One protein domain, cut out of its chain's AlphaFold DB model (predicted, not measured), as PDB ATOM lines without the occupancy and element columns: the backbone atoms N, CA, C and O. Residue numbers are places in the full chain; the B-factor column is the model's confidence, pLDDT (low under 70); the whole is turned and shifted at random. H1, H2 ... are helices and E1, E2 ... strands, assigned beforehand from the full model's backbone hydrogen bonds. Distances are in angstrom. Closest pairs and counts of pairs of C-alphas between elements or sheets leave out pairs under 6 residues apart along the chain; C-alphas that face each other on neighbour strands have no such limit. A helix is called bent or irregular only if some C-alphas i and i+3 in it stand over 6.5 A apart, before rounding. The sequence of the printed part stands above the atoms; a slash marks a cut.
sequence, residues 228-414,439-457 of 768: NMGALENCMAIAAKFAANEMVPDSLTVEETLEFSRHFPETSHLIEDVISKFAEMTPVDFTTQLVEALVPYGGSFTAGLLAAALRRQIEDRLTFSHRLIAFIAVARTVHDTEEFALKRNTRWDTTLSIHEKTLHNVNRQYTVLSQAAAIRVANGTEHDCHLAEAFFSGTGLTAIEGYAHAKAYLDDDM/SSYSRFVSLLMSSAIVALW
ATOM      1  N   ASN A 228      -4.381  68.457 -85.839       84.06
ATOM      2  CA  ASN A 228      -3.905  69.504 -84.949       84.06
ATOM      3  C   ASN A 228      -2.415  69.283 -84.635       84.06
ATOM      4  O   ASN A 228      -2.043  68.243 -84.090       84.06
ATOM      5  N   MET A 229      -1.563  70.264 -84.956       82.88
ATOM      6  CA  MET A 229      -0.115  70.171 -84.721       82.88
ATOM      7  C   MET A 229       0.225  70.016 -83.241       82.88
ATOM      8  O   MET A 229       1.066  69.190 -82.911       82.88
ATOM      9  N   GLY A 230      -0.491  70.700 -82.342       84.19
ATOM     10  CA  GLY A 230      -0.262  70.549 -80.901       84.19
ATOM     11  C   GLY A 230      -0.613  69.146 -80.393       84.19
ATOM     12  O   GLY A 230       0.082  68.601 -79.542       84.19
ATOM     13  N   ALA A 231      -1.651  68.518 -80.956       83.69
ATOM     14  CA  ALA A 231      -2.018  67.138 -80.628       83.69
ATOM     15  C   ALA A 231      -0.945  66.142 -81.103       83.69
ATOM     16  O   ALA A 231      -0.561  65.241 -80.359       83.69
ATOM     17  N   LEU A 232      -0.432  66.334 -82.324       87.25
ATOM     18  CA  LEU A 232       0.647  65.523 -82.889       87.25
ATOM     19  C   LEU A 232       1.948  65.670 -82.094       87.25
ATOM     20  O   LEU A 232       2.567  64.664 -81.752       87.25
ATOM     21  N   GLU A 233       2.343  66.901 -81.777       87.62
ATOM     22  CA  GLU A 233       3.537  67.199 -80.984       87.62
ATOM     23  C   GLU A 233       3.462  66.564 -79.597       87.62
ATOM     24  O   GLU A 233       4.419  65.913 -79.183       87.62
ATOM     25  N   ASN A 234       2.312  66.659 -78.923       88.19
ATOM     26  CA  ASN A 234       2.107  66.039 -77.614       88.19
ATOM     27  C   ASN A 234       2.230  64.510 -77.682       88.19
ATOM     28  O   ASN A 234       3.016  63.925 -76.934       88.19
ATOM     29  N   CYS A 235       1.517  63.847 -78.602       87.75
ATOM     30  CA  CYS A 235       1.601  62.389 -78.729       87.75
ATOM     31  C   CYS A 235       3.023  61.920 -79.079       87.75
ATOM     32  O   CYS A 235       3.509  60.936 -78.520       87.75
ATOM     33  N   MET A 236       3.710  62.631 -79.979       88.62
ATOM     34  CA  MET A 236       5.084  62.303 -80.366       88.62
ATOM     35  C   MET A 236       6.095  62.596 -79.250       88.62
ATOM     36  O   MET A 236       7.075  61.863 -79.124       88.62
ATOM     37  N   ALA A 237       5.868  63.617 -78.419       88.75
ATOM     38  CA  ALA A 237       6.697  63.909 -77.252       88.75
ATOM     39  C   ALA A 237       6.575  62.812 -76.184       88.75
ATOM     40  O   ALA A 237       7.595  62.354 -75.664       88.75
ATOM     41  N   ILE A 238       5.354  62.335 -75.918       87.44
ATOM     42  CA  ILE A 238       5.104  61.199 -75.018       87.44
ATOM     43  C   ILE A 238       5.794  59.940 -75.559       87.44
ATOM     44  O   ILE A 238       6.535  59.283 -74.828       87.44
ATOM     45  N   ALA A 239       5.642  59.644 -76.855       87.69
ATOM     46  CA  ALA A 239       6.316  58.514 -77.496       87.69
ATOM     47  C   ALA A 239       7.852  58.629 -77.437       87.69
ATOM     48  O   ALA A 239       8.532  57.644 -77.163       87.69
ATOM     49  N   ALA A 240       8.416  59.824 -77.636       86.50
ATOM     50  CA  ALA A 240       9.857  60.054 -77.532       86.50
ATOM     51  C   ALA A 240      10.377  59.874 -76.096       86.50
ATOM     52  O   ALA A 240      11.436  59.281 -75.893       86.50
ATOM     53  N   LYS A 241       9.626  60.333 -75.085       85.50
ATOM     54  CA  LYS A 241       9.961  60.104 -73.672       85.50
ATOM     55  C   LYS A 241       9.902  58.615 -73.323       85.50
ATOM     56  O   LYS A 241      10.798  58.112 -72.650       85.50
ATOM     57  N   PHE A 242       8.885  57.910 -73.815       85.06
ATOM     58  CA  PHE A 242       8.744  56.466 -73.643       85.06
ATOM     59  C   PHE A 242       9.903  55.691 -74.285       85.06
ATOM     60  O   PHE A 242      10.481  54.806 -73.657       85.06
ATOM     61  N   ALA A 243      10.296  56.075 -75.504       84.12
ATOM     62  CA  ALA A 243      11.452  55.520 -76.206       84.12
ATOM     63  C   ALA A 243      12.766  55.742 -75.435       84.12
ATOM     64  O   ALA A 243      13.570  54.825 -75.291       84.12
ATOM     65  N   ALA A 244      12.969  56.946 -74.887       80.06
ATOM     66  CA  ALA A 244      14.153  57.275 -74.095       80.06
ATOM     67  C   ALA A 244      14.227  56.513 -72.755       80.06
ATOM     68  O   ALA A 244      15.321  56.318 -72.230       80.06
ATOM     69  N   ASN A 245      13.084  56.065 -72.222       80.62
ATOM     70  CA  ASN A 245      12.964  55.316 -70.967       80.62
ATOM     71  C   ASN A 245      12.771  53.804 -71.193       80.62
ATOM     72  O   ASN A 245      12.031  53.144 -70.461       80.62
ATOM     73  N   GLU A 246      13.434  53.250 -72.210       74.38
ATOM     74  CA  GLU A 246      13.519  51.804 -72.469       74.38
ATOM     75  C   GLU A 246      12.189  51.125 -72.858       74.38
ATOM     76  O   GLU A 246      12.112  49.897 -72.894       74.38
ATOM     77  N   MET A 247      11.146  51.901 -73.188       78.56
ATOM     78  CA  MET A 247       9.795  51.405 -73.495       78.56
ATOM     79  C   MET A 247       9.199  50.518 -72.383       78.56
ATOM     80  O   MET A 247       8.420  49.601 -72.649       78.56
ATOM     81  N   VAL A 248       9.561  50.784 -71.123       78.31
ATOM     82  CA  VAL A 248       8.990  50.095 -69.956       78.31
ATOM     83  C   VAL A 248       7.627  50.714 -69.631       78.31
ATOM     84  O   VAL A 248       7.575  51.931 -69.444       78.31
ATOM     85  N   PRO A 249       6.533  49.933 -69.506       73.38
ATOM     86  CA  PRO A 249       5.195  50.467 -69.231       73.38
ATOM     87  C   PRO A 249       5.128  51.394 -68.005       73.38
ATOM     88  O   PRO A 249       4.466  52.425 -68.054       73.38
ATOM     89  N   ASP A 250       5.898  51.087 -66.956       74.94
ATOM     90  CA  ASP A 250       5.980  51.868 -65.710       74.94
ATOM     91  C   ASP A 250       6.634  53.257 -65.873       74.94
ATOM     92  O   ASP A 250       6.646  54.056 -64.936       74.94
ATOM     93  N   SER A 251       7.214  53.557 -67.041       78.25
ATOM     94  CA  SER A 251       7.859  54.848 -67.317       78.25
ATOM     95  C   SER A 251       6.878  55.971 -67.678       78.25
ATOM     96  O   SER A 251       7.277  57.141 -67.671       78.25
ATOM     97  N   LEU A 252       5.622  55.631 -67.981       81.94
ATOM     98  CA  LEU A 252       4.554  56.580 -68.295       81.94
ATOM     99  C   LEU A 252       3.781  56.948 -67.033       81.94
ATOM    100  O   LEU A 252       3.397  56.082 -66.246       81.94
ATOM    101  N   THR A 253       3.502  58.237 -66.849       84.69
ATOM    102  CA  THR A 253       2.560  58.654 -65.806       84.69
ATOM    103  C   THR A 253       1.119  58.424 -66.265       84.69
ATOM    104  O   THR A 253       0.810  58.456 -67.455       84.69
ATOM    105  N   VAL A 254       0.198  58.246 -65.310       80.75
ATOM    106  CA  VAL A 254      -1.244  58.103 -65.600       80.75
ATOM    107  C   VAL A 254      -1.785  59.312 -66.381       80.75
ATOM    108  O   VAL A 254      -2.655  59.163 -67.235       80.75
ATOM    109  N   GLU A 255      -1.246  60.506 -66.115       83.56
ATOM    110  CA  GLU A 255      -1.585  61.744 -66.826       83.56
ATOM    111  C   GLU A 255      -1.155  61.684 -68.298       83.56
ATOM    112  O   GLU A 255      -1.960  61.972 -69.180       83.56
ATOM    113  N   GLU A 256       0.068  61.222 -68.578       84.00
ATOM    114  CA  GLU A 256       0.596  61.071 -69.942       84.00
ATOM    115  C   GLU A 256      -0.208  60.048 -70.753       84.00
ATOM    116  O   GLU A 256      -0.529  60.282 -71.919       84.00
ATOM    117  N   THR A 257      -0.603  58.932 -70.135       81.81
ATOM    118  CA  THR A 257      -1.467  57.924 -70.768       81.81
ATOM    119  C   THR A 257      -2.837  58.507 -71.144       81.81
ATOM    120  O   THR A 257      -3.351  58.244 -72.235       81.81
ATOM    121  N   LEU A 258      -3.424  59.334 -70.270       81.81
ATOM    122  CA  LEU A 258      -4.715  59.983 -70.509       81.81
ATOM    123  C   LEU A 258      -4.621  61.056 -71.608       81.81
ATOM    124  O   LEU A 258      -5.482  61.132 -72.489       81.81
ATOM    125  N   GLU A 259      -3.565  61.872 -71.584       84.81
ATOM    126  CA  GLU A 259      -3.303  62.889 -72.606       84.81
ATOM    127  C   GLU A 259      -3.071  62.268 -73.983       84.81
ATOM    128  O   GLU A 259      -3.625  62.758 -74.973       84.81
ATOM    129  N   PHE A 260      -2.321  61.166 -74.052       86.00
ATOM    130  CA  PHE A 260      -2.129  60.413 -75.288       86.00
ATOM    131  C   PHE A 260      -3.458  59.854 -75.811       86.00
ATOM    132  O   PHE A 260      -3.797  60.059 -76.976       86.00
ATOM    133  N   SER A 261      -4.263  59.219 -74.948       82.31
ATOM    134  CA  SER A 261      -5.586  58.674 -75.305       82.31
ATOM    135  C   SER A 261      -6.508  59.729 -75.922       82.31
ATOM    136  O   SER A 261      -7.199  59.476 -76.914       82.31
ATOM    137  N   ARG A 262      -6.486  60.949 -75.372       83.25
ATOM    138  CA  ARG A 262      -7.315  62.062 -75.841       83.25
ATOM    139  C   ARG A 262      -6.959  62.505 -77.261       83.25
ATOM    140  O   ARG A 262      -7.868  62.763 -78.046       83.25
ATOM    141  N   HIS A 263      -5.669  62.595 -77.575       84.88
ATOM    142  CA  HIS A 263      -5.157  63.124 -78.846       84.88
ATOM    143  C   HIS A 263      -4.899  62.035 -79.906       84.88
ATOM    144  O   HIS A 263      -4.728  62.341 -81.089       84.88
ATOM    145  N   PHE A 264      -4.904  60.753 -79.525       85.38
ATOM    146  CA  PHE A 264      -4.659  59.636 -80.438       85.38
ATOM    147  C   PHE A 264      -5.621  59.582 -81.642       85.38
ATOM    148  O   PHE A 264      -5.130  59.456 -82.761       85.38
ATOM    149  N   PRO A 265      -6.958  59.728 -81.502       82.38
ATOM    150  CA  PRO A 265      -7.869  59.617 -82.647       82.38
ATOM    151  C   PRO A 265      -7.641  60.680 -83.733       82.38
ATOM    152  O   PRO A 265      -7.928  60.440 -84.901       82.38
ATOM    153  N   GLU A 266      -7.121  61.851 -83.354       79.50
ATOM    154  CA  GLU A 266      -6.805  62.949 -84.278       79.50
ATOM    155  C   GLU A 266      -5.467  62.731 -85.004       79.50
ATOM    156  O   GLU A 266      -5.220  63.312 -86.059       79.50
ATOM    157  N   THR A 267      -4.592  61.891 -84.445       84.00
ATOM    158  CA  THR A 267      -3.215  61.693 -84.918       84.00
ATOM    159  C   THR A 267      -3.007  60.332 -85.584       84.00
ATOM    160  O   THR A 267      -2.144  60.212 -86.455       84.00
ATOM    161  N   SER A 268      -3.823  59.323 -85.259       84.25
ATOM    162  CA  SER A 268      -3.625  57.936 -85.695       84.25
ATOM    163  C   SER A 268      -3.601  57.788 -87.217       84.25
ATOM    164  O   SER A 268      -2.716  57.126 -87.739       84.25
ATOM    165  N   HIS A 269      -4.498  58.456 -87.950       84.12
ATOM    166  CA  HIS A 269      -4.550  58.365 -89.416       84.12
ATOM    167  C   HIS A 269      -3.312  58.930 -90.118       84.12
ATOM    168  O   HIS A 269      -2.898  58.403 -91.147       84.12
ATOM    169  N   LEU A 270      -2.715  59.992 -89.572       86.50
ATOM    170  CA  LEU A 270      -1.455  60.518 -90.094       86.50
ATOM    171  C   LEU A 270      -0.319  59.531 -89.819       86.50
ATOM    172  O   LEU A 270       0.485  59.265 -90.705       86.50
ATOM    173  N   ILE A 271      -0.268  58.977 -88.606       88.69
ATOM    174  CA  ILE A 271       0.764  58.011 -88.221       88.69
ATOM    175  C   ILE A 271       0.634  56.705 -89.019       88.69
ATOM    176  O   ILE A 271       1.654  56.149 -89.409       88.69
ATOM    177  N   GLU A 272      -0.581  56.256 -89.346       88.31
ATOM    178  CA  GLU A 272      -0.832  55.132 -90.263       88.31
ATOM    179  C   GLU A 272      -0.179  55.373 -91.629       88.31
ATOM    180  O   GLU A 272       0.617  54.550 -92.079       88.31
ATOM    181  N   ASP A 273      -0.476  56.516 -92.263       86.94
ATOM    182  CA  ASP A 273       0.078  56.881 -93.573       86.94
ATOM    183  C   ASP A 273       1.617  56.981 -93.519       86.94
ATOM    184  O   ASP A 273       2.311  56.563 -94.448       86.94
ATOM    185  N   VAL A 274       2.159  57.506 -92.413       90.94
ATOM    186  CA  VAL A 274       3.606  57.606 -92.178       90.94
ATOM    187  C   VAL A 274       4.247  56.228 -92.021       90.94
ATOM    188  O   VAL A 274       5.293  55.994 -92.621       90.94
ATOM    189  N   ILE A 275       3.644  55.314 -91.253       90.19
ATOM    190  CA  ILE A 275       4.149  53.945 -91.073       90.19
ATOM    191  C   ILE A 275       4.152  53.204 -92.411       90.19
ATOM    192  O   ILE A 275       5.174  52.619 -92.760       90.19
ATOM    193  N   SER A 276       3.050  53.258 -93.166       88.25
ATOM    194  CA  SER A 276       2.950  52.609 -94.478       88.25
ATOM    195  C   SER A 276       4.016  53.129 -95.437       88.25
ATOM    196  O   SER A 276       4.825  52.346 -95.930       88.25
ATOM    197  N   LYS A 277       4.106  54.451 -95.620       88.81
ATOM    198  CA  LYS A 277       5.071  55.044 -96.550       88.81
ATOM    199  C   LYS A 277       6.522  54.845 -96.109       88.81
ATOM    200  O   LYS A 277       7.393  54.634 -96.945       88.81
ATOM    201  N   PHE A 278       6.805  54.887 -94.805       89.81
ATOM    202  CA  PHE A 278       8.153  54.617 -94.304       89.81
ATOM    203  C   PHE A 278       8.552  53.149 -94.490       89.81
ATOM    204  O   PHE A 278       9.695  52.872 -94.848       89.81
ATOM    205  N   ALA A 279       7.615  52.219 -94.290       86.50
ATOM    206  CA  ALA A 279       7.835  50.800 -94.540       86.50
ATOM    207  C   ALA A 279       8.034  50.497 -96.035       86.50
ATOM    208  O   ALA A 279       8.840  49.638 -96.351       86.50
ATOM    209  N   GLU A 280       7.365  51.212 -96.942       84.56
ATOM    210  CA  GLU A 280       7.554  51.080 -98.400       84.56
ATOM    211  C   GLU A 280       8.934  51.549 -98.884       84.56
ATOM    212  O   GLU A 280       9.412  51.088 -99.915       84.56
ATOM    213  N   MET A 281       9.613  52.430 -98.140       81.69
ATOM    214  CA  MET A 281      10.979  52.860 -98.469       81.69
ATOM    215  C   MET A 281      12.052  51.830 -98.104       81.69
ATOM    216  O   MET A 281      13.243  52.124 -98.248       81.69
ATOM    217  N   THR A 282      11.674  50.645 -97.609       78.75
ATOM    218  CA  THR A 282      12.619  49.534 -97.496       78.75
ATOM    219  C   THR A 282      13.253  49.278 -98.853       78.75
ATOM    220  O   THR A 282      12.521  49.044 -99.815       78.75
ATOM    221  N   PRO A 283      14.585  49.295 -98.945       75.25
ATOM    222  CA  PRO A 283      15.266  48.930-100.171       75.25
ATOM    223  C   PRO A 283      14.857  47.503-100.606       75.25
ATOM    224  O   PRO A 283      15.042  46.572 -99.827       75.25
ATOM    225  N   VAL A 284      14.287  47.334-101.808       63.56
ATOM    226  CA  VAL A 284      13.880  46.028-102.373       63.56
ATOM    227  C   VAL A 284      14.883  45.597-103.448       63.56
ATOM    228  O   VAL A 284      15.189  46.404-104.317       63.56
ATOM    229  N   ASP A 285      15.365  44.351-103.356       54.81
ATOM    230  CA  ASP A 285      16.138  43.578-104.346       54.81
ATOM    231  C   ASP A 285      17.248  44.318-105.121       54.81
ATOM    232  O   ASP A 285      17.007  45.018-106.101       54.81
ATOM    233  N   PHE A 286      18.513  44.080-104.743       57.53
ATOM    234  CA  PHE A 286      19.680  44.687-105.404       57.53
ATOM    235  C   PHE A 286      20.660  43.652-105.928       57.53
ATOM    236  O   PHE A 286      21.733  43.436-105.366       57.53
ATOM    237  N   THR A 287      20.327  43.044-107.057       52.16
ATOM    238  CA  THR A 287      21.289  42.307-107.882       52.16
ATOM    239  C   THR A 287      21.963  43.243-108.890       52.16
ATOM    240  O   THR A 287      22.126  42.911-110.059       52.16
ATOM    241  N   THR A 288      22.378  44.442-108.470       55.09
ATOM    242  CA  THR A 288      23.116  45.341-109.364       55.09
ATOM    243  C   THR A 288      24.588  44.955-109.393       55.09
ATOM    244  O   THR A 288      25.309  45.002-108.392       55.09
ATOM    245  N   GLN A 289      25.053  44.559-110.575       59.47
ATOM    246  CA  GLN A 289      26.480  44.478-110.854       59.47
ATOM    247  C   GLN A 289      27.062  45.888-110.741       59.47
ATOM    248  O   GLN A 289      26.536  46.838-111.318       59.47
ATOM    249  N   LEU A 290      28.131  46.030-109.959       64.62
ATOM    250  CA  LEU A 290      28.819  47.309-109.832       64.62
ATOM    251  C   LEU A 290      29.446  47.671-111.176       64.62
ATOM    252  O   LEU A 290      30.261  46.911-111.700       64.62
ATOM    253  N   VAL A 291      29.096  48.842-111.696       66.75
ATOM    254  CA  VAL A 291      29.752  49.424-112.868       66.75
ATOM    255  C   VAL A 291      31.013  50.154-112.407       66.75
ATOM    256  O   VAL A 291      31.010  50.817-111.368       66.75
ATOM    257  N   GLU A 292      32.112  50.047-113.154       65.38
ATOM    258  CA  GLU A 292      33.286  50.885-112.904       65.38
ATOM    259  C   GLU A 292      32.954  52.342-113.254       65.38
ATOM    260  O   GLU A 292      32.820  52.695-114.423       65.38
ATOM    261  N   ALA A 293      32.812  53.190-112.232       66.38
ATOM    262  CA  ALA A 293      32.494  54.604-112.393       66.38
ATOM    263  C   ALA A 293      33.653  55.507-111.954       66.38
ATOM    264  O   ALA A 293      34.313  55.270-110.935       66.38
ATOM    265  N   LEU A 294      33.881  56.578-112.719       73.50
ATOM    266  CA  LEU A 294      34.838  57.621-112.368       73.50
ATOM    267  C   LEU A 294      34.200  58.573-111.355       73.50
ATOM    268  O   LEU A 294      33.201  59.216-111.649       73.50
ATOM    269  N   VAL A 295      34.817  58.716-110.184       79.25
ATOM    270  CA  VAL A 295      34.317  59.631-109.155       79.25
ATOM    271  C   VAL A 295      34.671  61.084-109.511       79.25
ATOM    272  O   VAL A 295      35.861  61.415-109.564       79.25
ATOM    273  N   PRO A 296      33.683  61.986-109.673       76.81
ATOM    274  CA  PRO A 296      33.931  63.377-110.055       76.81
ATOM    275  C   PRO A 296      34.519  64.227-108.916       76.81
ATOM    276  O   PRO A 296      35.342  65.108-109.164       76.81
ATOM    277  N   TYR A 297      34.137  63.964-107.659       81.31
ATOM    278  CA  TYR A 297      34.604  64.717-106.487       81.31
ATOM    279  C   TYR A 297      35.179  63.791-105.408       81.31
ATOM    280  O   TYR A 297      34.456  63.252-104.572       81.31
ATOM    281  N   GLY A 298      36.504  63.630-105.407       78.44
ATOM    282  CA  GLY A 298      37.236  62.861-104.397       78.44
ATOM    283  C   GLY A 298      37.772  63.698-103.225       78.44
ATOM    284  O   GLY A 298      37.408  64.859-103.027       78.44
ATOM    285  N   GLY A 299      38.689  63.099-102.460       85.62
ATOM    286  CA  GLY A 299      39.465  63.763-101.408       85.62
ATOM    287  C   GLY A 299      38.955  63.529 -99.982       85.62
ATOM    288  O   GLY A 299      37.803  63.157 -99.757       85.62
ATOM    289  N   SER A 300      39.830  63.777 -99.002       85.94
ATOM    290  CA  SER A 300      39.558  63.530 -97.578       85.94
ATOM    291  C   SER A 300      38.395  64.359 -97.030       85.94
ATOM    292  O   SER A 300      37.618  63.856 -96.224       85.94
ATOM    293  N   PHE A 301      38.223  65.599 -97.504       88.19
ATOM    294  CA  PHE A 301      37.090  66.443 -97.115       88.19
ATOM    295  C   PHE A 301      35.748  65.823 -97.526       88.19
ATOM    296  O   PHE A 301      34.851  65.703 -96.696       88.19
ATOM    297  N   THR A 302      35.617  65.391 -98.785       88.75
ATOM    298  CA  THR A 302      34.382  64.780 -99.298       88.75
ATOM    299  C   THR A 302      34.109  63.441 -98.618       88.75
ATOM    300  O   THR A 302      32.978  63.196 -98.203       88.75
ATOM    301  N   ALA A 303      35.140  62.612 -98.422       88.62
ATOM    302  CA  ALA A 303      35.015  61.345 -97.706       88.62
ATOM    303  C   ALA A 303      34.553  61.543 -96.250       88.62
ATOM    304  O   ALA A 303      33.604  60.894 -95.813       88.62
ATOM    305  N   GLY A 304      35.166  62.482 -95.521       88.00
ATOM    306  CA  GLY A 304      34.776  62.818 -94.151       88.00
ATOM    307  C   GLY A 304      33.366  63.411 -94.062       88.00
ATOM    308  O   GLY A 304      32.593  63.041 -93.176       88.00
ATOM    309  N   LEU A 305      32.989  64.276 -95.012       89.06
ATOM    310  CA  LEU A 305      31.645  64.852 -95.093       89.06
ATOM    311  C   LEU A 305      30.579  63.778 -95.345       89.06
ATOM    312  O   LEU A 305      29.557  63.773 -94.659       89.06
ATOM    313  N   LEU A 306      30.814  62.863 -96.289       90.12
ATOM    314  CA  LEU A 306      29.910  61.749 -96.588       90.12
ATOM    315  C   LEU A 306      29.803  60.780 -95.408       90.12
ATOM    316  O   LEU A 306      28.695  60.419 -95.019       90.12
ATOM    317  N   ALA A 307      30.921  60.425 -94.772       89.31
ATOM    318  CA  ALA A 307      30.930  59.557 -93.597       89.31
ATOM    319  C   ALA A 307      30.152  60.161 -92.414       89.31
ATOM    320  O   ALA A 307      29.395  59.462 -91.734       89.31
ATOM    321  N   ALA A 308      30.317  61.462 -92.154       86.94
ATOM    322  CA  ALA A 308      29.577  62.166 -91.110       86.94
ATOM    323  C   ALA A 308      28.084  62.300 -91.454       86.94
ATOM    324  O   ALA A 308      27.232  62.050 -90.601       86.94
ATOM    325  N   ALA A 309      27.761  62.647 -92.704       87.56
ATOM    326  CA  ALA A 309      26.382  62.778 -93.161       87.56
ATOM    327  C   ALA A 309      25.635  61.438 -93.143       87.56
ATOM    328  O   ALA A 309      24.501  61.390 -92.672       87.56
ATOM    329  N   LEU A 310      26.277  60.349 -93.578       89.12
ATOM    330  CA  LEU A 310      25.701  59.004 -93.570       89.12
ATOM    331  C   LEU A 310      25.374  58.534 -92.164       89.12
ATOM    332  O   LEU A 310      24.253  58.095 -91.919       89.12
ATOM    333  N   ARG A 311      26.311  58.682 -91.222       87.50
ATOM    334  CA  ARG A 311      26.046  58.351 -89.818       87.50
ATOM    335  C   ARG A 311      24.870  59.144 -89.275       87.50
ATOM    336  O   ARG A 311      23.950  58.550 -88.725       87.50
ATOM    337  N   ARG A 312      24.855  60.462 -89.495       85.88
ATOM    338  CA  ARG A 312      23.771  61.320 -89.010       85.88
ATOM    339  C   ARG A 312      22.416  60.915 -89.593       85.88
ATOM    340  O   ARG A 312      21.446  60.836 -88.850       85.88
ATOM    341  N   GLN A 313      22.361  60.612 -90.888       87.94
ATOM    342  CA  GLN A 313      21.134  60.191 -91.563       87.94
ATOM    343  C   GLN A 313      20.643  58.820 -91.071       87.94
ATOM    344  O   GLN A 313      19.453  58.661 -90.809       87.94
ATOM    345  N   ILE A 314      21.546  57.851 -90.879       89.62
ATOM    346  CA  ILE A 314      21.224  56.543 -90.286       89.62
ATOM    347  C   ILE A 314      20.660  56.722 -88.871       89.62
ATOM    348  O   ILE A 314      19.630  56.140 -88.544       89.62
ATOM    349  N   GLU A 315      21.301  57.544 -88.040       87.56
ATOM    350  CA  GLU A 315      20.854  57.826 -86.673       87.56
ATOM    351  C   GLU A 315      19.487  58.527 -86.636       87.56
ATOM    352  O   GLU A 315      18.624  58.173 -85.828       87.56
ATOM    353  N   ASP A 316      19.255  59.498 -87.520       87.12
ATOM    354  CA  ASP A 316      17.970  60.196 -87.616       87.12
ATOM    355  C   ASP A 316      16.845  59.247 -88.045       87.12
ATOM    356  O   ASP A 316      15.789  59.226 -87.412       87.12
ATOM    357  N   ARG A 317      17.075  58.377 -89.036       89.62
ATOM    358  CA  ARG A 317      16.088  57.357 -89.436       89.62
ATOM    359  C   ARG A 317      15.878  56.280 -88.376       89.62
ATOM    360  O   ARG A 317      14.750  55.825 -88.176       89.62
ATOM    361  N   LEU A 318      16.936  55.894 -87.662       90.50
ATOM    362  CA  LEU A 318      16.847  54.955 -86.549       90.50
ATOM    363  C   LEU A 318      15.949  55.518 -85.445       90.50
ATOM    364  O   LEU A 318      15.006  54.854 -85.027       90.50
ATOM    365  N   THR A 319      16.193  56.757 -85.025       88.75
ATOM    366  CA  THR A 319      15.396  57.412 -83.974       88.75
ATOM    367  C   THR A 319      13.963  57.655 -84.413       88.75
ATOM    368  O   THR A 319      13.030  57.390 -83.662       88.75
ATOM    369  N   PHE A 320      13.759  58.048 -85.670       90.44
ATOM    370  CA  PHE A 320      12.430  58.165 -86.250       90.44
ATOM    371  C   PHE A 320      11.657  56.836 -86.198       90.44
ATOM    372  O   PHE A 320      10.561  56.787 -85.642       90.44
ATOM    373  N   SER A 321      12.245  55.741 -86.692       92.00
ATOM    374  CA  SER A 321      11.607  54.415 -86.655       92.00
ATOM    375  C   SER A 321      11.374  53.908 -85.227       92.00
ATOM    376  O   SER A 321      10.326  53.331 -84.940       92.00
ATOM    377  N   HIS A 322      12.304  54.173 -84.306       89.88
ATOM    378  CA  HIS A 322      12.180  53.785 -82.904       89.88
ATOM    379  C   HIS A 322      11.045  54.542 -82.200       89.88
ATOM    380  O   HIS A 322      10.267  53.940 -81.465       89.88
ATOM    381  N   ARG A 323      10.875  55.838 -82.491       90.19
ATOM    382  CA  ARG A 323       9.745  56.643 -81.998       90.19
ATOM    383  C   ARG A 323       8.401  56.175 -82.545       90.19
ATOM    384  O   ARG A 323       7.424  56.201 -81.805       90.19
ATOM    385  N   LEU A 324       8.338  55.721 -83.800       91.25
ATOM    386  CA  LEU A 324       7.122  55.108 -84.350       91.25
ATOM    387  C   LEU A 324       6.776  53.803 -83.618       91.25
ATOM    388  O   LEU A 324       5.624  53.602 -83.245       91.25
ATOM    389  N   ILE A 325       7.767  52.951 -83.340       89.81
ATOM    390  CA  ILE A 325       7.574  51.729 -82.540       89.81
ATOM    391  C   ILE A 325       7.100  52.078 -81.123       89.81
ATOM    392  O   ILE A 325       6.142  51.482 -80.630       89.81
ATOM    393  N   ALA A 326       7.716  53.077 -80.488       88.56
ATOM    394  CA  ALA A 326       7.301  53.562 -79.177       88.56
ATOM    395  C   ALA A 326       5.861  54.096 -79.201       88.56
ATOM    396  O   ALA A 326       5.087  53.775 -78.307       88.56
ATOM    397  N   PHE A 327       5.460  54.828 -80.244       90.00
ATOM    398  CA  PHE A 327       4.082  55.293 -80.419       90.00
ATOM    399  C   PHE A 327       3.088  54.123 -80.494       90.00
ATOM    400  O   PHE A 327       2.051  54.153 -79.831       90.00
ATOM    401  N   ILE A 328       3.411  53.068 -81.252       88.38
ATOM    402  CA  ILE A 328       2.592  51.845 -81.340       88.38
ATOM    403  C   ILE A 328       2.505  51.152 -79.974       88.38
ATOM    404  O   ILE A 328       1.429  50.709 -79.567       88.38
ATOM    405  N   ALA A 329       3.620  51.071 -79.246       86.88
ATOM    406  CA  ALA A 329       3.669  50.466 -77.920       86.88
ATOM    407  C   ALA A 329       2.832  51.252 -76.896       86.88
ATOM    408  O   ALA A 329       2.021  50.648 -76.197       86.88
ATOM    409  N   VAL A 330       2.940  52.588 -76.865       86.19
ATOM    410  CA  VAL A 330       2.092  53.448 -76.021       86.19
ATOM    411  C   VAL A 330       0.619  53.242 -76.379       86.19
ATOM    412  O   VAL A 330      -0.193  52.989 -75.492       86.19
ATOM    413  N   ALA A 331       0.272  53.246 -77.670       83.44
ATOM    414  CA  ALA A 331      -1.100  53.004 -78.114       83.44
ATOM    415  C   ALA A 331      -1.654  51.669 -77.584       83.44
ATOM    416  O   ALA A 331      -2.779  51.636 -77.090       83.44
ATOM    417  N   ARG A 332      -0.850  50.597 -77.586       81.88
ATOM    418  CA  ARG A 332      -1.229  49.297 -77.009       81.88
ATOM    419  C   ARG A 332      -1.408  49.332 -75.496       81.88
ATOM    420  O   ARG A 332      -2.394  48.795 -75.013       81.88
ATOM    421  N   THR A 333      -0.513  49.993 -74.759       77.69
ATOM    422  CA  THR A 333      -0.670  50.127 -73.296       77.69
ATOM    423  C   THR A 333      -1.951  50.873 -72.921       77.69
ATOM    424  O   THR A 333      -2.591  50.560 -71.923       77.69
ATOM    425  N   VAL A 334      -2.367  51.827 -73.758       74.31
ATOM    426  CA  VAL A 334      -3.618  52.569 -73.584       74.31
ATOM    427  C   VAL A 334      -4.829  51.707 -73.988       74.31
ATOM    428  O   VAL A 334      -5.887  51.830 -73.373       74.31
ATOM    429  N   HIS A 335      -4.700  50.805 -74.974       63.12
ATOM    430  CA  HIS A 335      -5.782  49.898 -75.406       63.12
ATOM    431  C   HIS A 335      -6.275  48.945 -74.308       63.12
ATOM    432  O   HIS A 335      -7.434  48.536 -74.356       63.12
ATOM    433  N   ASP A 336      -5.442  48.629 -73.312       58.31
ATOM    434  CA  ASP A 336      -5.823  47.772 -72.181       58.31
ATOM    435  C   ASP A 336      -6.756  48.479 -71.169       58.31
ATOM    436  O   ASP A 336      -7.233  47.857 -70.218       58.31
ATOM    437  N   THR A 337      -7.066  49.767 -71.373       61.84
ATOM    438  CA  THR A 337      -8.037  50.520 -70.561       61.84
ATOM    439  C   THR A 337      -9.446  50.493 -71.178       61.84
ATOM    440  O   THR A 337      -9.622  50.697 -72.380       61.84
ATOM    441  N   GLU A 338     -10.482  50.255 -70.357       51.19
ATOM    442  CA  GLU A 338     -11.875  50.020 -70.802       51.19
ATOM    443  C   GLU A 338     -12.476  51.148 -71.678       51.19
ATOM    444  O   GLU A 338     -13.363  50.887 -72.492       51.19
ATOM    445  N   GLU A 339     -11.981  52.388 -71.576       52.44
ATOM    446  CA  GLU A 339     -12.447  53.532 -72.382       52.44
ATOM    447  C   GLU A 339     -12.025  53.466 -73.861       52.44
ATOM    448  O   GLU A 339     -12.700  54.036 -74.726       52.44
ATOM    449  N   PHE A 340     -10.936  52.761 -74.185       52.72
ATOM    450  CA  PHE A 340     -10.365  52.744 -75.535       52.72
ATOM    451  C   PHE A 340     -11.047  51.730 -76.469       52.72
ATOM    452  O   PHE A 340     -11.107  51.928 -77.686       52.72
ATOM    453  N   ALA A 341     -11.647  50.678 -75.906       50.78
ATOM    454  CA  ALA A 341     -12.316  49.614 -76.655       50.78
ATOM    455  C   ALA A 341     -13.516  50.104 -77.499       50.78
ATOM    456  O   ALA A 341     -13.869  49.469 -78.496       50.78
ATOM    457  N   LEU A 342     -14.124  51.247 -77.149       46.19
ATOM    458  CA  LEU A 342     -15.252  51.836 -77.886       46.19
ATOM    459  C   LEU A 342     -14.853  52.614 -79.156       46.19
ATOM    460  O   LEU A 342     -15.721  52.881 -79.986       46.19
ATOM    461  N   LYS A 343     -13.571  52.963 -79.343       54.34
ATOM    462  CA  LYS A 343     -13.057  53.729 -80.503       54.34
ATOM    463  C   LYS A 343     -12.150  52.883 -81.400       54.34
ATOM    464  O   LYS A 343     -11.127  53.349 -81.897       54.34
ATOM    465  N   ARG A 344     -12.514  51.617 -81.596       53.28
ATOM    466  CA  ARG A 344     -11.747  50.678 -82.417       53.28
ATOM    467  C   ARG A 344     -11.679  51.159 -83.870       53.28
ATOM    468  O   ARG A 344     -12.680  51.131 -84.583       53.28
ATOM    469  N   ASN A 345     -10.499  51.586 -84.310       66.31
ATOM    470  CA  ASN A 345     -10.249  51.946 -85.699       66.31
ATOM    471  C   ASN A 345      -9.727  50.708 -86.440       66.31
ATOM    472  O   ASN A 345      -8.577  50.310 -86.273       66.31
ATOM    473  N   THR A 346     -10.576  50.089 -87.262       72.00
ATOM    474  CA  THR A 346     -10.215  48.898 -88.048       72.00
ATOM    475  C   THR A 346      -9.027  49.145 -88.976       72.00
ATOM    476  O   THR A 346      -8.276  48.211 -89.247       72.00
ATOM    477  N   ARG A 347      -8.826  50.393 -89.423       78.50
ATOM    478  CA  ARG A 347      -7.705  50.785 -90.281       78.50
ATOM    479  C   ARG A 347      -6.364  50.688 -89.551       78.50
ATOM    480  O   ARG A 347      -5.429  50.113 -90.100       78.50
ATOM    481  N   TRP A 348      -6.300  51.166 -88.309       82.56
ATOM    482  CA  TRP A 348      -5.108  51.075 -87.458       82.56
ATOM    483  C   TRP A 348      -4.656  49.619 -87.293       82.56
ATOM    484  O   TRP A 348      -3.515  49.281 -87.606       82.56
ATOM    485  N   ASP A 349      -5.585  48.736 -86.913       81.38
ATOM    486  CA  ASP A 349      -5.320  47.302 -86.745       81.38
ATOM    487  C   ASP A 349      -4.814  46.658 -88.053       81.38
ATOM    488  O   ASP A 349      -3.883  45.848 -88.033       81.38
ATOM    489  N   THR A 350      -5.385  47.030 -89.209       82.88
ATOM    490  CA  THR A 350      -4.917  46.523 -90.510       82.88
ATOM    491  C   THR A 350      -3.520  47.017 -90.875       82.88
ATOM    492  O   THR A 350      -2.701  46.211 -91.313       82.88
ATOM    493  N   THR A 351      -3.215  48.299 -90.658       82.38
ATOM    494  CA  THR A 351      -1.892  48.870 -90.946       82.38
ATOM    495  C   THR A 351      -0.817  48.206 -90.091       82.38
ATOM    496  O   THR A 351       0.235  47.842 -90.614       82.38
ATOM    497  N   LEU A 352      -1.092  47.976 -88.803       84.75
ATOM    498  CA  LEU A 352      -0.172  47.259 -87.920       84.75
ATOM    499  C   LEU A 352       0.047  45.814 -88.380       84.75
ATOM    500  O   LEU A 352       1.188  45.382 -88.511       84.75
ATOM    501  N   SER A 353      -1.022  45.090 -88.720       84.75
ATOM    502  CA  SER A 353      -0.916  43.712 -89.224       84.75
ATOM    503  C   SER A 353      -0.011  43.594 -90.463       84.75
ATOM    504  O   SER A 353       0.731  42.618 -90.597       84.75
ATOM    505  N   ILE A 354      -0.045  44.597 -91.349       86.50
ATOM    506  CA  ILE A 354       0.726  44.615 -92.599       86.50
ATOM    507  C   ILE A 354       2.169  45.088 -92.367       86.50
ATOM    508  O   ILE A 354       3.108  44.413 -92.784       86.50
ATOM    509  N   HIS A 355       2.363  46.239 -91.718       87.44
ATOM    510  CA  HIS A 355       3.642  46.958 -91.751       87.44
ATOM    511  C   HIS A 355       4.468  46.862 -90.468       87.44
ATOM    512  O   HIS A 355       5.651  47.191 -90.497       87.44
ATOM    513  N   GLU A 356       3.909  46.413 -89.343       87.81
ATOM    514  CA  GLU A 356       4.629  46.415 -88.062       87.81
ATOM    515  C   GLU A 356       5.882  45.532 -88.092       87.81
ATOM    516  O   GLU A 356       6.952  45.948 -87.647       87.81
ATOM    517  N   LYS A 357       5.783  44.328 -88.672       88.00
ATOM    518  CA  LYS A 357       6.941  43.433 -88.829       88.00
ATOM    519  C   LYS A 357       8.031  44.075 -89.685       88.00
ATOM    520  O   LYS A 357       9.203  44.013 -89.322       88.00
ATOM    521  N   THR A 358       7.638  44.718 -90.782       87.69
ATOM    522  CA  THR A 358       8.550  45.444 -91.669       87.69
ATOM    523  C   THR A 358       9.200  46.617 -90.943       87.69
ATOM    524  O   THR A 358      10.412  46.777 -91.024       87.69
ATOM    525  N   LEU A 359       8.442  47.383 -90.153       89.56
ATOM    526  CA  LEU A 359       8.956  48.496 -89.352       89.56
ATOM    527  C   LEU A 359       9.989  48.030 -88.315       89.56
ATOM    528  O   LEU A 359      11.045  48.649 -88.179       89.56
ATOM    529  N   HIS A 360       9.726  46.919 -87.620       89.38
ATOM    530  CA  HIS A 360      10.703  46.313 -86.714       89.38
ATOM    531  C   HIS A 360      11.946  45.807 -87.454       89.38
ATOM    532  O   HIS A 360      13.055  45.995 -86.950       89.38
ATOM    533  N   ASN A 361      11.795  45.218 -88.649       87.56
ATOM    534  CA  ASN A 361      12.945  44.822 -89.462       87.56
ATOM    535  C   ASN A 361      13.776  46.045 -89.869       87.56
ATOM    536  O   ASN A 361      14.976  46.075 -89.634       87.56
ATOM    537  N   VAL A 362      13.139  47.107 -90.369       89.00
ATOM    538  CA  VAL A 362      13.796  48.377 -90.719       89.00
ATOM    539  C   VAL A 362      14.562  48.961 -89.535       89.00
ATOM    540  O   VAL A 362      15.719  49.356 -89.678       89.00
ATOM    541  N   ASN A 363      13.950  48.988 -88.350       90.00
ATOM    542  CA  ASN A 363      14.607  49.469 -87.138       90.00
ATOM    543  C   ASN A 363      15.835  48.614 -86.774       90.00
ATOM    544  O   ASN A 363      16.892  49.164 -86.449       90.00
ATOM    545  N   ARG A 364      15.738  47.282 -86.904       87.94
ATOM    546  CA  ARG A 364      16.877  46.366 -86.738       87.94
ATOM    547  C   ARG A 364      17.985  46.672 -87.749       87.94
ATOM    548  O   ARG A 364      19.136  46.802 -87.341       87.94
ATOM    549  N   GLN A 365      17.656  46.845 -89.027       88.88
ATOM    550  CA  GLN A 365      18.640  47.126 -90.077       88.88
ATOM    551  C   GLN A 365      19.355  48.467 -89.854       88.88
ATOM    552  O   GLN A 365      20.584  48.527 -89.902       88.88
ATOM    553  N   TYR A 366      18.630  49.529 -89.490       90.56
ATOM    554  CA  TYR A 366      19.258  50.801 -89.111       90.56
ATOM    555  C   TYR A 366      20.096  50.696 -87.829       90.56
ATOM    556  O   TYR A 366      21.111  51.383 -87.711       90.56
ATOM    557  N   THR A 367      19.726  49.821 -86.888       88.00
ATOM    558  CA  THR A 367      20.542  49.542 -85.695       88.00
ATOM    559  C   THR A 367      21.871  48.899 -86.086       88.00
ATOM    560  O   THR A 367      22.922  49.357 -85.637       88.00
ATOM    561  N   VAL A 368      21.844  47.895 -86.971       88.44
ATOM    562  CA  VAL A 368      23.054  47.256 -87.512       88.44
ATOM    563  C   VAL A 368      23.920  48.275 -88.246       88.44
ATOM    564  O   VAL A 368      25.110  48.362 -87.963       88.44
ATOM    565  N   LEU A 369      23.338  49.097 -89.125       90.12
ATOM    566  CA  LEU A 369      24.064  50.140 -89.859       90.12
ATOM    567  C   LEU A 369      24.700  51.183 -88.933       90.12
ATOM    568  O   LEU A 369      25.854  51.562 -89.131       90.12
ATOM    569  N   SER A 370      23.971  51.632 -87.909       87.62
ATOM    570  CA  SER A 370      24.469  52.595 -86.920       87.62
ATOM    571  C   SER A 370      25.659  52.019 -86.149       87.62
ATOM    572  O   SER A 370      26.707  52.658 -86.042       87.62
ATOM    573  N   GLN A 371      25.537  50.774 -85.681       85.38
ATOM    574  CA  GLN A 371      26.608  50.092 -84.959       85.38
ATOM    575  C   GLN A 371      27.803  49.782 -85.867       85.38
ATOM    576  O   GLN A 371      28.938  49.991 -85.451       85.38
ATOM    577  N   ALA A 372      27.564  49.370 -87.114       87.81
ATOM    578  CA  ALA A 372      28.601  49.112 -88.108       87.81
ATOM    579  C   ALA A 372      29.397  50.379 -88.438       87.81
ATOM    580  O   ALA A 372      30.626  50.366 -88.416       87.81
ATOM    581  N   ALA A 373      28.718  51.503 -88.672       84.56
ATOM    582  CA  ALA A 373      29.375  52.777 -88.947       84.56
ATOM    583  C   ALA A 373      30.215  53.286 -87.759       84.56
ATOM    584  O   ALA A 373      31.164  54.051 -87.959       84.56
ATOM    585  N   ALA A 374      29.891  52.851 -86.537       78.31
ATOM    586  CA  ALA A 374      30.632  53.167 -85.323       78.31
ATOM    587  C   ALA A 374      31.861  52.267 -85.081       78.31
ATOM    588  O   ALA A 374      32.705  52.650 -84.267       78.31
ATOM    589  N   ILE A 375      32.000  51.130 -85.781       83.44
ATOM    590  CA  ILE A 375      33.159  50.228 -85.655       83.44
ATOM    591  C   ILE A 375      34.453  51.003 -85.929       83.44
ATOM    592  O   ILE A 375      34.525  51.832 -86.842       83.44
ATOM    593  N   ARG A 376      35.482  50.733 -85.122       80.62
ATOM    594  CA  ARG A 376      36.812  51.340 -85.245       80.62
ATOM    595  C   ARG A 376      37.721  50.482 -86.104       80.62
ATOM    596  O   ARG A 376      37.762  49.262 -85.954       80.62
ATOM    597  N   VAL A 377      38.466  51.140 -86.981       81.88
ATOM    598  CA  VAL A 377      39.382  50.499 -87.916       81.88
ATOM    599  C   VAL A 377      40.747  51.174 -87.830       81.88
ATOM    600  O   VAL A 377      40.850  52.396 -87.928       81.88
ATOM    601  N   ALA A 378      41.794  50.366 -87.658       70.88
ATOM    602  CA  ALA A 378      43.177  50.830 -87.658       70.88
ATOM    603  C   ALA A 378      43.640  51.039 -89.105       70.88
ATOM    604  O   ALA A 378      43.989  50.086 -89.805       70.88
ATOM    605  N   ASN A 379      43.625  52.285 -89.568       58.53
ATOM    606  CA  ASN A 379      43.811  52.627 -90.976       58.53
ATOM    607  C   ASN A 379      45.282  52.869 -91.354       58.53
ATOM    608  O   ASN A 379      45.567  53.851 -92.024       58.53
ATOM    609  N   GLY A 380      46.240  52.042 -90.909       54.66
ATOM    610  CA  GLY A 380      47.677  52.120 -91.275       54.66
ATOM    611  C   GLY A 380      48.432  53.412 -90.886       54.66
ATOM    612  O   GLY A 380      49.654  53.409 -90.779       54.66
ATOM    613  N   THR A 381      47.706  54.501 -90.653       52.56
ATOM    614  CA  THR A 381      48.062  55.702 -89.915       52.56
ATOM    615  C   THR A 381      47.944  55.387 -88.425       52.56
ATOM    616  O   THR A 381      47.182  54.505 -88.035       52.56
ATOM    617  N   GLU A 382      48.694  56.086 -87.577       51.00
ATOM    618  CA  GLU A 382      48.736  55.863 -86.119       51.00
ATOM    619  C   GLU A 382      47.384  56.112 -85.401       51.00
ATOM    620  O   GLU A 382      47.319  56.089 -84.172       51.00
ATOM    621  N   HIS A 383      46.295  56.364 -86.137       62.94
ATOM    622  CA  HIS A 383      44.988  56.735 -85.609       62.94
ATOM    623  C   HIS A 383      43.885  55.785 -86.097       62.94
ATOM    624  O   HIS A 383      43.740  55.519 -87.291       62.94
ATOM    625  N   ASP A 384      43.070  55.317 -85.151       70.19
ATOM    626  CA  ASP A 384      41.860  54.551 -85.438       70.19
ATOM    627  C   ASP A 384      40.772  55.494 -85.973       70.19
ATOM    628  O   ASP A 384      40.358  56.433 -85.288       70.19
ATOM    629  N   CYS A 385      40.263  55.234 -87.177       75.69
ATOM    630  CA  CYS A 385      39.135  55.977 -87.739       75.69
ATOM    631  C   CYS A 385      37.847  55.146 -87.680       75.69
ATOM    632  O   CYS A 385      37.852  53.950 -87.371       75.69
ATOM    633  N   HIS A 386      36.708  55.781 -87.943       81.81
ATOM    634  CA  HIS A 386      35.445  55.054 -88.075       81.81
ATOM    635  C   HIS A 386      35.406  54.247 -89.375       81.81
ATOM    636  O   HIS A 386      35.953  54.672 -90.394       81.81
ATOM    637  N   LEU A 387      34.683  53.125 -89.370       87.06
ATOM    638  CA  LEU A 387      34.480  52.300 -90.560       87.06
ATOM    639  C   LEU A 387      33.864  53.097 -91.716       87.06
ATOM    640  O   LEU A 387      34.291  52.940 -92.855       87.06
ATOM    641  N   ALA A 388      32.913  53.993 -91.437       86.56
ATOM    642  CA  ALA A 388      32.330  54.854 -92.467       86.56
ATOM    643  C   ALA A 388      33.393  55.736 -93.153       86.56
ATOM    644  O   ALA A 388      33.404  55.864 -94.374       86.56
ATOM    645  N   GLU A 389      34.323  56.304 -92.384       87.00
ATOM    646  CA  GLU A 389      35.413  57.122 -92.923       87.00
ATOM    647  C   GLU A 389      36.429  56.273 -93.694       87.00
ATOM    648  O   GLU A 389      36.826  56.642 -94.799       87.00
ATOM    649  N   ALA A 390      36.794  55.099 -93.166       86.94
ATOM    650  CA  ALA A 390      37.656  54.144 -93.859       86.94
ATOM    651  C   ALA A 390      37.050  53.709 -95.202       86.94
ATOM    652  O   ALA A 390      37.747  53.640 -96.212       86.94
ATOM    653  N   PHE A 391      35.739  53.466 -95.228       90.00
ATOM    654  CA  PHE A 391      35.012  53.058 -96.422       90.00
ATOM    655  C   PHE A 391      35.040  54.145 -97.504       90.00
ATOM    656  O   PHE A 391      35.481  53.876 -98.621       90.00
ATOM    657  N   PHE A 392      34.645  55.382 -97.182       89.12
ATOM    658  CA  PHE A 392      34.621  56.478 -98.159       89.12
ATOM    659  C   PHE A 392      36.011  56.980 -98.572       89.12
ATOM    660  O   PHE A 392      36.155  57.498 -99.677       89.12
ATOM    661  N   SER A 393      37.028  56.837 -97.715       86.88
ATOM    662  CA  SER A 393      38.422  57.143 -98.075       86.88
ATOM    663  C   SER A 393      39.084  56.043 -98.913       86.88
ATOM    664  O   SER A 393      40.041  56.324 -99.635       86.88
ATOM    665  N   GLY A 394      38.579  54.810 -98.828       84.50
ATOM    666  CA  GLY A 394      38.995  53.673 -99.640       84.50
ATOM    667  C   GLY A 394      38.173  53.526-100.923       84.50
ATOM    668  O   GLY A 394      37.923  54.481-101.652       84.50
ATOM    669  N   THR A 395      37.737  52.297-101.213       83.69
ATOM    670  CA  THR A 395      36.989  51.956-102.439       83.69
ATOM    671  C   THR A 395      35.486  52.223-102.335       83.69
ATOM    672  O   THR A 395      34.738  51.907-103.258       83.69
ATOM    673  N   GLY A 396      35.004  52.745-101.206       84.25
ATOM    674  CA  GLY A 396      33.577  52.928-100.970       84.25
ATOM    675  C   GLY A 396      32.955  54.004-101.849       84.25
ATOM    676  O   GLY A 396      31.841  53.826-102.330       84.25
ATOM    677  N   LEU A 397      33.694  55.083-102.123       85.69
ATOM    678  CA  LEU A 397      33.218  56.170-102.979       85.69
ATOM    679  C   LEU A 397      33.009  55.695-104.425       85.69
ATOM    680  O   LEU A 397      31.951  55.921-104.998       85.69
ATOM    681  N   THR A 398      33.976  54.953-104.973       85.81
ATOM    682  CA  THR A 398      33.869  54.327-106.301       85.81
ATOM    683  C   THR A 398      32.777  53.262-106.347       85.81
ATOM    684  O   THR A 398      32.076  53.150-107.345       85.81
ATOM    685  N   ALA A 399      32.604  52.488-105.268       83.88
ATOM    686  CA  ALA A 399      31.589  51.440-105.209       83.88
ATOM    687  C   ALA A 399      30.163  52.010-105.176       83.88
ATOM    688  O   ALA A 399      29.303  51.513-105.895       83.88
ATOM    689  N   ILE A 400      29.901  53.050-104.375       86.56
ATOM    690  CA  ILE A 400      28.570  53.677-104.334       86.56
ATOM    691  C   ILE A 400      28.288  54.436-105.631       86.56
ATOM    692  O   ILE A 400      27.158  54.396-106.102       86.56
ATOM    693  N   GLU A 401      29.287  55.086-106.229       83.62
ATOM    694  CA  GLU A 401      29.099  55.754-107.521       83.62
ATOM    695  C   GLU A 401      28.756  54.737-108.616       83.62
ATOM    696  O   GLU A 401      27.754  54.884-109.312       83.62
ATOM    697  N   GLY A 402      29.510  53.637-108.697       80.44
ATOM    698  CA  GLY A 402      29.220  52.529-109.609       80.44
ATOM    699  C   GLY A 402      27.834  51.926-109.402       80.44
ATOM    700  O   GLY A 402      27.137  51.598-110.360       80.44
ATOM    701  N   TYR A 403      27.404  51.834-108.144       79.62
ATOM    702  CA  TYR A 403      26.058  51.414-107.780       79.62
ATOM    703  C   TYR A 403      24.984  52.417-108.229       79.62
ATOM    704  O   TYR A 403      23.951  52.019-108.761       79.62
ATOM    705  N   ALA A 404      25.213  53.717-108.023       79.25
ATOM    706  CA  ALA A 404      24.286  54.775-108.418       79.25
ATOM    707  C   ALA A 404      24.090  54.806-109.941       79.25
ATOM    708  O   ALA A 404      22.959  54.936-110.402       79.25
ATOM    709  N   HIS A 405      25.168  54.611-110.708       76.44
ATOM    710  CA  HIS A 405      25.094  54.463-112.160       76.44
ATOM    711  C   HIS A 405      24.324  53.208-112.573       76.44
ATOM    712  O   HIS A 405      23.412  53.310-113.385       76.44
ATOM    713  N   ALA A 406      24.635  52.046-111.990       73.06
ATOM    714  CA  ALA A 406      23.934  50.797-112.300       73.06
ATOM    715  C   ALA A 406      22.423  50.892-112.037       73.06
ATOM    716  O   ALA A 406      21.625  50.355-112.797       73.06
ATOM    717  N   LYS A 407      22.032  51.599-110.971       70.50
ATOM    718  CA  LYS A 407      20.626  51.839-110.651       70.50
ATOM    719  C   LYS A 407      19.926  52.697-111.710       70.50
ATOM    720  O   LYS A 407      18.819  52.357-112.099       70.50
ATOM    721  N   ALA A 408      20.565  53.771-112.178       65.94
ATOM    722  CA  ALA A 408      19.978  54.650-113.191       65.94
ATOM    723  C   ALA A 408      19.651  53.894-114.492       65.94
ATOM    724  O   ALA A 408      18.557  54.050-115.014       65.94
ATOM    725  N   TYR A 409      20.544  53.003-114.942       63.91
ATOM    726  CA  TYR A 409      20.303  52.171-116.129       63.91
ATOM    727  C   TYR A 409      19.069  51.262-115.997       63.91
ATOM    728  O   TYR A 409      18.315  51.111-116.950       63.91
ATOM    729  N   LEU A 410      18.845  50.661-114.823       59.88
ATOM    730  CA  LEU A 410      17.696  49.772-114.605       59.88
ATOM    731  C   LEU A 410      16.364  50.522-114.507       59.88
ATOM    732  O   LEU A 410      15.333  49.982-114.905       59.88
ATOM    733  N   ASP A 411      16.383  51.737-113.955       57.31
ATOM    734  CA  ASP A 411      15.194  52.590-113.896       57.31
ATOM    735  C   ASP A 411      14.786  53.047-115.321       57.31
ATOM    736  O   ASP A 411      13.591  53.128-115.606       57.31
ATOM    737  N   ASP A 412      15.749  53.243-116.235       52.28
ATOM    738  CA  ASP A 412      15.506  53.633-117.635       52.28
ATOM    739  C   ASP A 412      14.935  52.478-118.497       52.28
ATOM    740  O   ASP A 412      13.981  52.686-119.253       52.28
ATOM    741  N   ASP A 413      15.433  51.240-118.346       48.94
ATOM    742  CA  ASP A 413      14.938  50.060-119.092       48.94
ATOM    743  C   ASP A 413      13.469  49.713-118.764       48.94
ATOM    744  O   ASP A 413      12.755  49.124-119.576       48.94
ATOM    745  N   MET A 414      12.991  50.093-117.574       47.56
ATOM    746  CA  MET A 414      11.600  49.888-117.149       47.56
ATOM    747  C   MET A 414      10.639  50.968-117.679       47.56
ATOM    748  O   MET A 414       9.422  50.764-117.642       47.56
ATOM    749  N   SER A 439      24.271  73.383-106.549       73.25
ATOM    750  CA  SER A 439      25.569  73.145-107.201       73.25
ATOM    751  C   SER A 439      25.743  71.677-107.611       73.25
ATOM    752  O   SER A 439      25.213  70.769-106.960       73.25
ATOM    753  N   SER A 440      26.577  71.426-108.627       78.69
ATOM    754  CA  SER A 440      26.949  70.069-109.055       78.69
ATOM    755  C   SER A 440      27.501  69.223-107.899       78.69
ATOM    756  O   SER A 440      27.204  68.037-107.806       78.69
ATOM    757  N   TYR A 441      28.245  69.840-106.972       83.69
ATOM    758  CA  TYR A 441      28.758  69.163-105.778       83.69
ATOM    759  C   TYR A 441      27.648  68.786-104.790       83.69
ATOM    760  O   TYR A 441      27.591  67.647-104.342       83.69
ATOM    761  N   SER A 442      26.741  69.712-104.454       79.69
ATOM    762  CA  SER A 442      25.649  69.425-103.513       79.69
ATOM    763  C   SER A 442      24.770  68.287-104.022       79.69
ATOM    764  O   SER A 442      24.391  67.407-103.254       79.69
ATOM    765  N   ARG A 443      24.494  68.278-105.328       79.00
ATOM    766  CA  ARG A 443      23.731  67.221-105.987       79.00
ATOM    767  C   ARG A 443      24.458  65.880-105.977       79.00
ATOM    768  O   ARG A 443      23.839  64.873-105.659       79.00
ATOM    769  N   PHE A 444      25.758  65.877-106.272       84.06
ATOM    770  CA  PHE A 444      26.598  64.684-106.174       84.06
ATOM    771  C   PHE A 444      26.544  64.074-104.767       84.06
ATOM    772  O   PHE A 444      26.294  62.881-104.610       84.06
ATOM    773  N   VAL A 445      26.690  64.902-103.728       84.81
ATOM    774  CA  VAL A 445      26.610  64.429-102.342       84.81
ATOM    775  C   VAL A 445      25.208  63.888-102.032       84.81
ATOM    776  O   VAL A 445      25.105  62.835-101.410       84.81
ATOM    777  N   SER A 446      24.125  64.552-102.446       82.81
ATOM    778  CA  SER A 446      22.756  64.052-102.221       82.81
ATOM    779  C   SER A 446      22.479  62.724-102.942       82.81
ATOM    780  O   SER A 446      21.941  61.803-102.321       82.81
ATOM    781  N   LEU A 447      22.926  62.575-104.196       83.06
ATOM    782  CA  LEU A 447      22.830  61.323-104.951       83.06
ATOM    783  C   LEU A 447      23.557  60.191-104.220       83.06
ATOM    784  O   LEU A 447      22.947  59.171-103.896       83.06
ATOM    785  N   LEU A 448      24.827  60.396-103.864       86.19
ATOM    786  CA  LEU A 448      25.598  59.399-103.126       86.19
ATOM    787  C   LEU A 448      24.962  59.037-101.786       86.19
ATOM    788  O   LEU A 448      24.933  57.862-101.438       86.19
ATOM    789  N   MET A 449      24.428  60.008-101.042       85.25
ATOM    790  CA  MET A 449      23.740  59.744 -99.774       85.25
ATOM    791  C   MET A 449      22.534  58.815 -99.958       85.25
ATOM    792  O   MET A 449      22.380  57.845 -99.213       85.25
ATOM    793  N   SER A 450      21.698  59.095-100.963       82.00
ATOM    794  CA  SER A 450      20.511  58.289-101.272       82.00
ATOM    795  C   SER A 450      20.855  56.862-101.712       82.00
ATOM    796  O   SER A 450      20.189  55.911-101.296       82.00
ATOM    797  N   SER A 451      21.930  56.706-102.484       85.31
ATOM    798  CA  SER A 451      22.435  55.412-102.945       85.31
ATOM    799  C   SER A 451      23.180  54.649-101.848       85.31
ATOM    800  O   SER A 451      23.075  53.429-101.780       85.31
ATOM    801  N   ALA A 452      23.888  55.336-100.947       88.00
ATOM    802  CA  ALA A 452      24.706  54.715 -99.906       88.00
ATOM    803  C   ALA A 452      23.882  53.873 -98.927       88.00
ATOM    804  O   ALA A 452      24.280  52.757 -98.610       88.00
ATOM    805  N   ILE A 453      22.736  54.381 -98.454       86.81
ATOM    806  CA  ILE A 453      21.878  53.645 -97.504       86.81
ATOM    807  C   ILE A 453      21.361  52.349 -98.130       86.81
ATOM    808  O   ILE A 453      21.329  51.312 -97.476       86.81
ATOM    809  N   VAL A 454      20.984  52.421 -99.405       84.62
ATOM    810  CA  VAL A 454      20.486  51.287-100.181       84.62
ATOM    811  C   VAL A 454      21.604  50.271-100.439       84.62
ATOM    812  O   VAL A 454      21.454  49.086-100.159       84.62
ATOM    813  N   ALA A 455      22.756  50.737-100.919       83.69
ATOM    814  CA  ALA A 455      23.880  49.886-101.295       83.69
ATOM    815  C   ALA A 455      24.547  49.200-100.089       83.69
ATOM    816  O   ALA A 455      25.074  48.093-100.203       83.69
ATOM    817  N   LEU A 456      24.534  49.860 -98.926       88.50
ATOM    818  CA  LEU A 456      25.086  49.339 -97.675       88.50
ATOM    819  C   LEU A 456      24.065  48.562 -96.841       88.50
ATOM    820  O   LEU A 456      24.425  48.103 -95.758       88.50
ATOM    821  N   TRP A 457      22.822  48.415 -97.313       88.06
ATOM    822  CA  TRP A 457      21.770  47.725 -96.573       88.06
ATOM    823  C   TRP A 457      22.242  46.323 -96.144       88.06
ATOM    824  O   TRP A 457      22.759  45.593 -96.991       88.06
TER     825      TRP A 457
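Overview. This is residues 228 to 414 and 439 to 457 of the 768 residues of an uncharacterized protein of Toxocara canis (UniProt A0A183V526). The long helix H3 runs through a loose assembly of mostly crossed helices, with H4b side by side with its middle part. H1 and H2a cross its last part; H5 and H7 pack on its first part, the small hairpin E1-E2 lies next to H5, and H6 crosses H7. The printed part has 206 residues, mostly helix, in the order H1 H2 H3 H4 E1 E2 H5 H6 H7, with E1 and E2 antiparallel. It is loose, with radius of gyration of the C-alphas 20.9 A and spans of 62 by 47 by 30 A.

Along the chain. E1 is residues 376 to 378 and E2 384 to 386. H3, residues 300 to 335, measures 52.3 A from C-alpha 300 at (39.558, 63.530, -97.578). H1 is 229 to 244, H5 387 to 393, H6 396 to 413 (26.2 A) and H7 440 to 455, ending at (23.880, 49.886, -101.295). By hydrogen bonds H2, 254 to 280, and H4, 346 to 374, were each assigned as one helix, but both are bent: C-alphas 262 and 265 are 7.3 A apart, 354 and 357 7.4 A. Their arms are H2a, 254 to 262, H2b, 265 to 280, H4a, 346 to 354, and H4b, 357 to 374 (25.9 A). H2b is irregular, with C-alphas 266 and 269 7.2 A apart.

Arrangement. In the hairpin E1 and E2, N 377 and O 385 are 2.9 A apart, within hydrogen-bond range. The hub H3 touches H4b with residues 311 to 325 alone, closest C-alphas Leu 318 and Tyr 366 at 5.4 A, opposite ways at a shallow tilt of 34.7 degrees, only just short of steep. H1 touches H3, about perpendicular at 81 degrees, closest C-alphas Ala 239 and Phe 327 at 4.9 A. H2b touches H4a, closest C-alphas Glu 272 and Thr 351 at 6.4 A. H6 touches H7, about perpendicular at 86 degrees, closest C-alphas Ala 404 and Ser 451 at 5.8 A. Every O i to N i+4 pair is within hydrogen-bond range in H1, H2a, H3, H4a, H4b, H5 and H6, against 10 of 12 in H2b and in H7.

Size, cuts and confidence. The C-alphas of Leu 342 and Glu 382, the two farthest apart, are 64.6 A apart. Residues 415 to 438 are not printed, with 28.9 A between C-alphas 414 and 439. The link from H2 to H3 is long. Confidence is under 70 at residues 284 to 293, 335 to 345, 379 to 383 and 408 to 414.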